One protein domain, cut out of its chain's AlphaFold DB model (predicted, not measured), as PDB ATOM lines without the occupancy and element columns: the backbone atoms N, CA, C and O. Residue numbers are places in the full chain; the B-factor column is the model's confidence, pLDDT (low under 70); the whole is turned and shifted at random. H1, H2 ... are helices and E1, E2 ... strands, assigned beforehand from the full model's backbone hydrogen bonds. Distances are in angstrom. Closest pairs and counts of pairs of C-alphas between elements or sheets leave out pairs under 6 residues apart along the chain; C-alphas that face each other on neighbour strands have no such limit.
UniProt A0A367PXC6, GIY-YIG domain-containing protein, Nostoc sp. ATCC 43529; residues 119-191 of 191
ATOM      1  N   TRP A 119     201.797 148.591 134.771       90.06
ATOM      2  CA  TRP A 119     200.969 148.329 133.600       90.06
ATOM      3  C   TRP A 119     201.257 146.946 133.039       90.06
ATOM      4  O   TRP A 119     202.377 146.448 133.123       90.06
ATOM      5  N   VAL A 120     200.243 146.326 132.439       90.44
ATOM      6  CA  VAL A 120     200.390 145.040 131.755       90.44
ATOM      7  C   VAL A 120     200.002 145.212 130.296       90.44
ATOM      8  O   VAL A 120     198.847 145.518 129.989       90.44
ATOM      9  N   GLN A 121     200.954 144.973 129.401       90.25
ATOM     10  CA  GLN A 121     200.669 144.746 127.994       90.25
ATOM     11  C   GLN A 121     200.531 143.243 127.770       90.25
ATOM     12  O   GLN A 121     201.422 142.467 128.104       90.25
ATOM     13  N   TYR A 122     199.418 142.832 127.169       91.44
ATOM     14  CA  TYR A 122     199.179 141.436 126.832       91.44
ATOM     15  C   TYR A 122     199.427 141.177 125.343       91.44
ATOM     16  O   TYR A 122     198.860 141.861 124.488       91.44
ATOM     17  N   HIS A 123     200.236 140.162 125.045       90.38
ATOM     18  CA  HIS A 123     200.511 139.658 123.704       90.38
ATOM     19  C   HIS A 123     199.912 138.260 123.548       90.38
ATOM     20  O   HIS A 123     200.260 137.321 124.267       90.38
ATOM     21  N   ASN A 124     198.971 138.112 122.620       90.44
ATOM     22  CA  ASN A 124     198.274 136.850 122.396       90.44
ATOM     23  C   ASN A 124     198.898 136.114 121.210       90.44
ATOM     24  O   ASN A 124     198.464 136.329 120.078       90.44
ATOM     25  N   TYR A 125     199.878 135.245 121.475       88.94
ATOM     26  CA  TYR A 125     200.585 134.492 120.433       88.94
ATOM     27  C   TYR A 125     199.606 133.746 119.525       88.94
ATOM     28  O   TYR A 125     199.642 133.914 118.316       88.94
ATOM     29  N   ASN A 126     198.634 133.030 120.095       86.81
ATOM     30  CA  ASN A 126     197.686 132.239 119.305       86.81
ATOM     31  C   ASN A 126     196.823 133.087 118.349       86.81
ATOM     32  O   ASN A 126     196.301 132.559 117.375       86.81
ATOM     33  N   ALA A 127     196.615 134.376 118.648       87.94
ATOM     34  CA  ALA A 127     195.837 135.270 117.787       87.94
ATOM     35  C   ALA A 127     196.704 136.036 116.781       87.94
ATOM     36  O   ALA A 127     196.224 136.364 115.701       87.94
ATOM     37  N   LEU A 128     197.944 136.363 117.155       87.25
ATOM     38  CA  LEU A 128     198.867 137.145 116.331       87.25
ATOM     39  C   LEU A 128     199.716 136.261 115.411       87.25
ATOM     40  O   LEU A 128     200.073 136.695 114.324       87.25
ATOM     41  N   GLY A 129     199.990 135.024 115.824       88.38
ATOM     42  CA  GLY A 129     200.797 134.055 115.092       88.38
ATOM     43  C   GLY A 129     202.303 134.290 115.182       88.38
ATOM     44  O   GLY A 129     203.026 133.630 114.451       88.38
ATOM     45  N   TYR A 130     202.758 135.215 116.036       86.62
ATOM     46  CA  TYR A 130     204.175 135.537 116.199       86.62
ATOM     47  C   TYR A 130     204.528 135.904 117.648       86.62
ATOM     48  O   TYR A 130     203.649 136.335 118.408       86.62
ATOM     49  N   LEU A 131     205.788 135.742 118.054       87.00
ATOM     50  CA  LEU A 131     206.343 136.170 119.345       87.00
ATOM     51  C   LEU A 131     206.878 137.613 119.270       87.00
ATOM     52  O   LEU A 131     207.286 138.075 118.204       87.00
ATOM     53  N   PRO A 132     206.886 138.375 120.379       86.00
ATOM     54  CA  PRO A 132     207.541 139.680 120.378       86.00
ATOM     55  C   PRO A 132     209.019 139.539 119.975       86.00
ATOM     56  O   PRO A 132     209.707 138.672 120.505       86.00
ATOM     57  N   ALA A 133     209.480 140.392 119.054       76.25
ATOM     58  CA  ALA A 133     210.828 140.369 118.470       76.25
ATOM     59  C   ALA A 133     211.208 139.096 117.670       76.25
ATOM     60  O   ALA A 133     212.383 138.881 117.399       76.25
ATOM     61  N   GLU A 134     210.240 138.285 117.216       72.38
ATOM     62  CA  GLU A 134     210.518 137.032 116.481       72.38
ATOM     63  C   GLU A 134     211.362 137.211 115.209       72.38
ATOM     64  O   GLU A 134     212.198 136.366 114.915       72.38
ATOM     65  N   TYR A 135     211.220 138.333 114.496       61.88
ATOM     66  CA  TYR A 135     212.002 138.628 113.283       61.88
ATOM     67  C   TYR A 135     213.512 138.799 113.520       61.88
ATOM     68  O   TYR A 135     214.260 138.906 112.556       61.88
ATOM     69  N   ILE A 136     213.948 138.885 114.777       59.06
ATOM     70  CA  ILE A 136     215.357 139.066 115.156       59.06
ATOM     71  C   ILE A 136     215.993 137.716 115.545       59.06
ATOM     72  O   ILE A 136     217.209 137.603 115.606       59.06
ATOM     73  N   ILE A 137     215.181 136.665 115.715       55.50
ATOM     74  CA  ILE A 137     215.609 135.287 116.015       55.50
ATOM     75  C   ILE A 137     215.954 134.523 114.717       55.50
ATOM     76  O   ILE A 137     216.020 133.298 114.708       55.50
ATOM     77  N   ASP A 138     216.130 135.220 113.592       52.31
ATOM     78  CA  ASP A 138     216.481 134.576 112.327       52.31
ATOM     79  C   ASP A 138     217.934 134.074 112.418       52.31
ATOM     80  O   ASP A 138     218.884 134.849 112.300       52.31
ATOM     81  N   GLU A 139     218.097 132.772 112.686       53.66
ATOM     82  CA  GLU A 139     219.378 132.077 112.919       53.66
ATOM     83  C   GLU A 139     220.395 132.243 111.763       53.66
ATOM     84  O   GLU A 139     221.576 131.938 111.931       53.66
ATOM     85  N   ASP A 140     219.960 132.750 110.603       53.50
ATOM     86  CA  ASP A 140     220.782 132.979 109.407       53.50
ATOM     87  C   ASP A 140     221.607 134.285 109.443       53.50
ATOM     88  O   ASP A 140     222.548 134.448 108.655       53.50
ATOM     89  N   LEU A 141     221.312 135.219 110.353       52.75
ATOM     90  CA  LEU A 141     222.139 136.405 110.594       52.75
ATOM     91  C   LEU A 141     223.061 136.106 111.777       52.75
ATOM     92  O   LEU A 141     222.680 136.295 112.922       52.75
ATOM     93  N   GLY A 142     224.270 135.613 111.496       52.22
ATOM     94  CA  GLY A 142     225.275 135.169 112.479       52.22
ATOM     95  C   GLY A 142     225.839 136.229 113.444       52.22
ATOM     96  O   GLY A 142     227.004 136.130 113.829       52.22
ATOM     97  N   GLU A 143     225.053 137.233 113.824       55.66
ATOM     98  CA  GLU A 143     225.327 138.161 114.914       55.66
ATOM     99  C   GLU A 143     224.413 137.810 116.098       55.66
ATOM    100  O   GLU A 143     223.190 137.806 115.975       55.66
ATOM    101  N   GLU A 144     225.002 137.496 117.258       52.53
ATOM    102  CA  GLU A 144     224.272 137.401 118.528       52.53
ATOM    103  C   GLU A 144     223.710 138.790 118.871       52.53
ATOM    104  O   GLU A 144     224.378 139.599 119.512       52.53
ATOM    105  N   ILE A 145     222.502 139.106 118.399       56.06
ATOM    106  CA  ILE A 145     221.805 140.332 118.794       56.06
ATOM    107  C   ILE A 145     221.262 140.115 120.207       56.06
ATOM    108  O   ILE A 145     220.542 139.146 120.463       56.06
ATOM    109  N   ASP A 146     221.607 141.016 121.126       59.44
ATOM    110  CA  ASP A 146     221.055 141.009 122.477       59.44
ATOM    111  C   ASP A 146     219.527 141.173 122.402       59.44
ATOM    112  O   ASP A 146     219.002 142.142 121.845       59.44
ATOM    113  N   TYR A 147     218.793 140.204 122.954       57.72
ATOM    114  CA  TYR A 147     217.328 140.205 122.979       57.72
ATOM    115  C   TYR A 147     216.751 141.466 123.638       57.72
ATOM    116  O   TYR A 147     215.664 141.911 123.253       57.72
ATOM    117  N   ASP A 148     217.465 142.052 124.603       57.75
ATOM    118  CA  ASP A 148     217.042 143.290 125.261       57.75
ATOM    119  C   ASP A 148     217.203 144.519 124.340       57.75
ATOM    120  O   ASP A 148     216.414 145.460 124.442       57.75
ATOM    121  N   GLU A 149     218.131 144.497 123.376       58.00
ATOM    122  CA  GLU A 149     218.251 145.533 122.333       58.00
ATOM    123  C   GLU A 149     217.202 145.360 121.219       58.00
ATOM    124  O   GLU A 149     216.745 146.335 120.615       58.00
ATOM    125  N   ALA A 150     216.775 144.120 120.973       58.75
ATOM    126  CA  ALA A 150     215.830 143.747 119.925       58.75
ATOM    127  C   ALA A 150     214.389 144.234 120.190       58.75
ATOM    128  O   ALA A 150     213.653 144.594 119.263       58.75
ATOM    129  N   LEU A 151     213.958 144.261 121.457       68.00
ATOM    130  CA  LEU A 151     212.630 144.739 121.845       68.00
ATOM    131  C   LEU A 151     212.648 146.255 122.092       68.00
ATOM    132  O   LEU A 151     212.507 146.725 123.216       68.00
ATOM    133  N   THR A 152     212.727 147.038 121.017       64.19
ATOM    134  CA  THR A 152     212.831 148.509 121.096       64.19
ATOM    135  C   THR A 152     211.604 149.208 121.705       64.19
ATOM    136  O   THR A 152     211.637 150.415 121.935       64.19
ATOM    137  N   GLY A 153     210.485 148.503 121.919       75.31
ATOM    138  CA  GLY A 153     209.313 149.047 122.606       75.31
ATOM    139  C   GLY A 153     207.990 148.355 122.270       75.31
ATOM    140  O   GLY A 153     207.933 147.324 121.602       75.31
ATOM    141  N   ILE A 154     206.891 148.950 122.744       80.62
ATOM    142  CA  ILE A 154     205.521 148.454 122.554       80.62
ATOM    143  C   ILE A 154     204.646 149.558 121.960       80.62
ATOM    144  O   ILE A 154     204.593 150.675 122.469       80.62
ATOM    145  N   GLY A 155     203.886 149.228 120.912       80.38
ATOM    146  CA  GLY A 155     202.870 150.115 120.345       80.38
ATOM    147  C   GLY A 155     201.488 149.914 120.973       80.38
ATOM    148  O   GLY A 155     201.014 148.787 121.112       80.38
ATOM    149  N   THR A 156     200.784 151.003 121.293       81.88
ATOM    150  CA  THR A 156     199.379 150.954 121.729       81.88
ATOM    151  C   THR A 156     198.569 152.123 121.177       81.88
ATOM    152  O   THR A 156     199.056 153.241 121.038       81.88
ATOM    153  N   ASN A 157     197.293 151.877 120.874       77.88
ATOM    154  CA  ASN A 157     196.336 152.925 120.505       77.88
ATOM    155  C   ASN A 157     195.575 153.488 121.719       77.88
ATOM    156  O   ASN A 157     194.699 154.347 121.572       77.88
ATOM    157  N   LYS A 158     195.859 152.978 122.923       79.50
ATOM    158  CA  LYS A 158     195.204 153.398 124.159       79.50
ATOM    159  C   LYS A 158     195.839 154.690 124.652       79.50
ATOM    160  O   LYS A 158     197.019 154.722 124.966       79.50
ATOM    161  N   ARG A 159     195.033 155.745 124.815       74.00
ATOM    162  CA  ARG A 159     195.518 157.036 125.338       74.00
ATOM    163  C   ARG A 159     196.020 156.976 126.786       74.00
ATOM    164  O   ARG A 159     196.665 157.923 127.212       74.00
ATOM    165  N   SER A 160     195.740 155.903 127.533       78.62
ATOM    166  CA  SER A 160     196.277 155.718 128.888       78.62
ATOM    167  C   SER A 160     197.805 155.719 128.918       78.62
ATOM    168  O   SER A 160     198.355 156.181 129.906       78.62
ATOM    169  N   VAL A 161     198.460 155.310 127.820       81.88
ATOM    170  CA  VAL A 161     199.926 155.361 127.643       81.88
ATOM    171  C   VAL A 161     200.509 156.762 127.858       81.88
ATOM    172  O   VAL A 161     201.652 156.924 128.249       81.88
ATOM    173  N   LEU A 162     199.710 157.815 127.658       80.62
ATOM    174  CA  LEU A 162     200.171 159.193 127.833       80.62
ATOM    175  C   LEU A 162     200.478 159.556 129.290       80.62
ATOM    176  O   LEU A 162     201.046 160.620 129.520       80.62
ATOM    177  N   ASN A 163     200.055 158.726 130.244       82.19
ATOM    178  CA  ASN A 163     200.312 158.919 131.667       82.19
ATOM    179  C   ASN A 163     201.248 157.844 132.229       82.19
ATOM    180  O   ASN A 163     201.300 157.703 133.439       82.19
ATOM    181  N   THR A 164     201.902 157.048 131.376       84.50
ATOM    182  CA  THR A 164     202.731 155.924 131.836       84.50
ATOM    183  C   THR A 164     204.208 156.248 131.870       84.50
ATOM    184  O   THR A 164     204.975 155.391 132.278       84.50
ATOM    185  N   VAL A 165     204.621 157.441 131.437       85.94
ATOM    186  CA  VAL A 165     206.029 157.863 131.472       85.94
ATOM    187  C   VAL A 165     206.531 157.799 132.917       85.94
ATOM    188  O   VAL A 165     205.971 158.447 133.797       85.94
ATOM    189  N   GLY A 166     207.570 156.999 133.159       86.69
ATOM    190  CA  GLY A 166     208.111 156.691 134.485       86.69
ATOM    191  C   GLY A 166     207.478 155.481 135.188       86.69
ATOM    192  O   GLY A 166     208.033 155.006 136.182       86.69
ATOM    193  N   ASP A 167     206.375 154.933 134.675       90.19
ATOM    194  CA  ASP A 167     205.748 153.724 135.214       90.19
ATOM    195  C   ASP A 167     206.398 152.448 134.666       90.19
ATOM    196  O   ASP A 167     206.973 152.409 133.576       90.19
ATOM    197  N   THR A 168     206.261 151.351 135.415       90.81
ATOM    198  CA  THR A 168     206.753 150.033 134.996       90.81
ATOM    199  C   THR A 168     205.719 149.311 134.130       90.81
ATOM    200  O   THR A 168     204.569 149.138 134.537       90.81
ATOM    201  N   ILE A 169     206.135 148.809 132.971       91.38
ATOM    202  CA  ILE A 169     205.328 147.990 132.064       91.38
ATOM    203  C   ILE A 169     205.832 146.544 132.095       91.38
ATOM    204  O   ILE A 169     207.024 146.281 131.954       91.38
ATOM    205  N   PHE A 170     204.906 145.598 132.247       92.44
ATOM    206  CA  PHE A 170     205.140 144.166 132.081       92.44
ATOM    207  C   PHE A 170     204.514 143.694 130.768       92.44
ATOM    208  O   PHE A 170     203.300 143.806 130.574       92.44
ATOM    209  N   LEU A 171     205.325 143.127 129.880       91.75
ATOM    210  CA  LEU A 171     204.848 142.424 128.696       91.75
ATOM    211  C   LEU A 171     204.593 140.963 129.056       91.75
ATOM    212  O   LEU A 171     205.521 140.226 129.380       91.75
ATOM    213  N   ILE A 172     203.333 140.545 128.992       93.88
ATOM    214  CA  ILE A 172     202.921 139.162 129.226       93.88
ATOM    215  C   ILE A 172     202.548 138.522 127.896       93.88
ATOM    216  O   ILE A 172     201.642 138.997 127.206       93.88
ATOM    217  N   VAL A 173     203.192 137.408 127.566       93.06
ATOM    218  CA  VAL A 173     202.889 136.612 126.375       93.06
ATOM    219  C   VAL A 173     202.070 135.395 126.786       93.06
ATOM    220  O   VAL A 173     202.467 134.615 127.649       93.06
ATOM    221  N   GLY A 174     200.891 135.247 126.186       92.69
ATOM    222  CA  GLY A 174     200.048 134.070 126.376       92.69
ATOM    223  C   GLY A 174     200.252 133.061 125.254       92.69
ATOM    224  O   GLY A 174     199.937 133.390 124.111       92.69
ATOM    225  N   ILE A 175     200.695 131.851 125.599       88.25
ATOM    226  CA  ILE A 175     200.974 130.735 124.681       88.25
ATOM    227  C   ILE A 175     200.125 129.521 125.079       88.25
ATOM    228  O   ILE A 175     199.845 129.290 126.257       88.25
ATOM    229  N   GLY A 176     199.714 128.731 124.090       80.94
ATOM    230  CA  GLY A 176     199.044 127.450 124.306       80.94
ATOM    231  C   GLY A 176     197.525 127.564 124.382       80.94
ATOM    232  O   GLY A 176     196.954 128.644 124.562       80.94
ATOM    233  N   GLU A 177     196.850 126.438 124.169       74.00
ATOM    234  CA  GLU A 177     195.394 126.406 124.022       74.00
ATOM    235  C   GLU A 177     194.687 125.980 125.313       74.00
ATOM    236  O   GLU A 177     193.728 126.646 125.710       74.00
ATOM    237  N   LYS A 178     195.151 124.919 126.002       83.69
ATOM    238  CA  LYS A 178     194.537 124.389 127.237       83.69
ATOM    239  C   LYS A 178     195.537 123.605 128.123       83.69
ATOM    240  O   LYS A 178     195.942 122.520 127.717       83.69
ATOM    241  N   PRO A 179     195.852 124.070 129.350       80.88
ATOM    242  CA  PRO A 179     195.571 125.407 129.870       80.88
ATOM    243  C   PRO A 179     196.410 126.457 129.133       80.88
ATOM    244  O   PRO A 179     197.531 126.181 128.711       80.88
ATOM    245  N   LYS A 180     195.873 127.671 128.987       82.62
ATOM    246  CA  LYS A 180     196.641 128.794 128.447       82.62
ATOM    247  C   LYS A 180     197.742 129.170 129.437       82.62
ATOM    248  O   LYS A 180     197.450 129.427 130.605       82.62
ATOM    249  N   GLN A 181     198.982 129.179 128.972       90.19
ATOM    250  CA  GLN A 181     200.156 129.523 129.763       90.19
ATOM    251  C   GLN A 181     200.494 130.998 129.532       90.19
ATOM    252  O   GLN A 181     200.342 131.512 128.424       90.19
ATOM    253  N   TYR A 182     200.909 131.687 130.590       92.38
ATOM    254  CA  TYR A 182     201.254 133.105 130.551       92.38
ATOM    255  C   TYR A 182     202.682 133.273 131.041       92.38
ATOM    256  O   TYR A 182     203.009 132.864 132.154       92.38
ATOM    257  N   TYR A 183     203.505 133.886 130.206       91.25
ATOM    258  CA  TYR A 183     204.916 134.105 130.460       91.25
ATOM    259  C   TYR A 183     205.181 135.595 130.589       91.25
ATOM    260  O   TYR A 183     204.692 136.391 129.783       91.25
ATOM    261  N   LEU A 184     205.950 135.972 131.608       91.62
ATOM    262  CA  LEU A 184     206.542 137.297 131.660       91.62
ATOM    263  C   LEU A 184     207.640 137.356 130.601       91.62
ATOM    264  O   LEU A 184     208.632 136.645 130.715       91.62
ATOM    265  N   TRP A 185     207.423 138.168 129.573       88.94
ATOM    266  CA  TRP A 185     208.328 138.290 128.436       88.94
ATOM    267  C   TRP A 185     209.356 139.396 128.640       88.94
ATOM    268  O   TRP A 185     210.533 139.193 128.395       88.94
ATOM    269  N   SER A 186     208.915 140.565 129.109       87.88
ATOM    270  CA  SER A 186     209.800 141.695 129.397       87.88
ATOM    271  C   SER A 186     209.209 142.591 130.485       87.88
ATOM    272  O   SER A 186     207.991 142.619 130.701       87.88
ATOM    273  N   LYS A 187     210.084 143.313 131.181       90.75
ATOM    274  CA  LYS A 187     209.757 144.327 132.182       90.75
ATOM    275  C   LYS A 187     210.636 145.546 131.930       90.75
ATOM    276  O   LYS A 187     211.851 145.446 132.057       90.75
ATOM    277  N   PHE A 188     210.025 146.697 131.681       88.12
ATOM    278  CA  PHE A 188     210.753 147.944 131.436       88.12
ATOM    279  C   PHE A 188     210.015 149.150 132.017       88.12
ATOM    280  O   PHE A 188     208.845 149.058 132.397       88.12
ATOM    281  N   ILE A 189     210.717 150.275 132.133       88.94
ATOM    282  CA  ILE A 189     210.129 151.565 132.500       88.94
ATOM    283  C   ILE A 189     209.741 152.269 131.203       88.94
ATOM    284  O   ILE A 189     210.513 152.262 130.249       88.94
ATOM    285  N   CYS A 190     208.538 152.832 131.141       87.00
ATOM    286  CA  CYS A 190     208.143 153.633 129.990       87.00
ATOM    287  C   CYS A 190     208.912 154.955 130.015       87.00
ATOM    288  O   CYS A 190     208.735 155.751 130.940       87.00
ATOM    289  N   GLU A 191     209.741 155.173 129.005       83.75
ATOM    290  CA  GLU A 191     210.442 156.438 128.770       83.75
ATOM    291  C   GLU A 191     209.578 157.436 127.986       83.75
ATOM    292  O   GLU A 191     208.677 156.994 127.227       83.75
TER     293      GLU A 191
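AT A GLANCE: This is residues 119 to 191 of the 191 residues of the protein "GIY-YIG domain-containing protein" of Nostoc sp. ATCC 43529 (UniProt A0A367PXC6). Look for a small sheet of three long strands, the hairpin E2 and E3 with E1 alongside E2, and a long, mostly unnamed connection from E1 to E2 that swings out into a loop, where residues 138 to 143 stick out. Three very short helices sit along that connection: H1 at the end of E1, H2 on the way back from the loop, and H3 just before E2. The printed part has 73 residues with three named helices and three named strands, in the order E1 H1 H2 H3 E2 E3; the sheet is mixed, in the order E1 E2 E3. The class is mixed, helices and strands, with under half of the residues in named elements. The whole is only just loose, close to compact, with a radius of gyration of the C-alphas of 13.8 A, and spans 40 by 34 by 19 A, only just flat.

IN THESE COORDINATES: Find C-alpha 119 at (200.969, 148.329, 133.600); from there E1, residues 119 to 124, runs 16.3 A. H1 follows at residues 125 to 128, 5.2 A long. Go on to H2, residues 147 to 150, 4.9 A, and H3, residues 159 to 163, 8.2 A. E2, residues 168 to 175, begins at (206.753, 150.033, 134.996) and runs 22.6 A. E3, residues 181 to 189, runs 24.3 A and ends at C-alpha 189, (210.129, 151.565, 132.500).

HOW THE PARTS SIT: Start with the sheet, where E2 is the inner strand. E1 and E2 are parallel at 21 degrees; look at N 121 and O 170, 2.9 A apart, within hydrogen-bond range. E1, H1 H2 H3 and E2 make a strand-helix-strand unit, two parallel neighbour strands with helices between. E2 and E3 form a hairpin, antiparallel at 158 degrees, with N 169 and O 188 at 2.8 A. H1 is on the sheet but only grazes it, with residues 125 to 127; the closest C-alphas of H1 and E2 are those of Tyr 125 and Ile 175, 5.7 A apart. H2 and H3 are not on the sheet, and H2 is only just apart from E3, at 8.5 A. H1 and H2 are too short for an O i to N i+4 pair; H3 has 0 of 1 within hydrogen-bond range, but 2 of 2 O i to N i+3 pairs.

THE WHOLE: The two C-alphas farthest apart are those of Asp 140 and Asn 163, at 39.8 A. The printed part has no cut and ends at residue 191, the chain's last. The link from H1 to H2, 18 residues, is long, and its residues 138 to 143 stand free. Look at the B-factor column for the model's confidence: the mean pLDDT of the printed part is 78.9, and residues 135 to 152 are under 70.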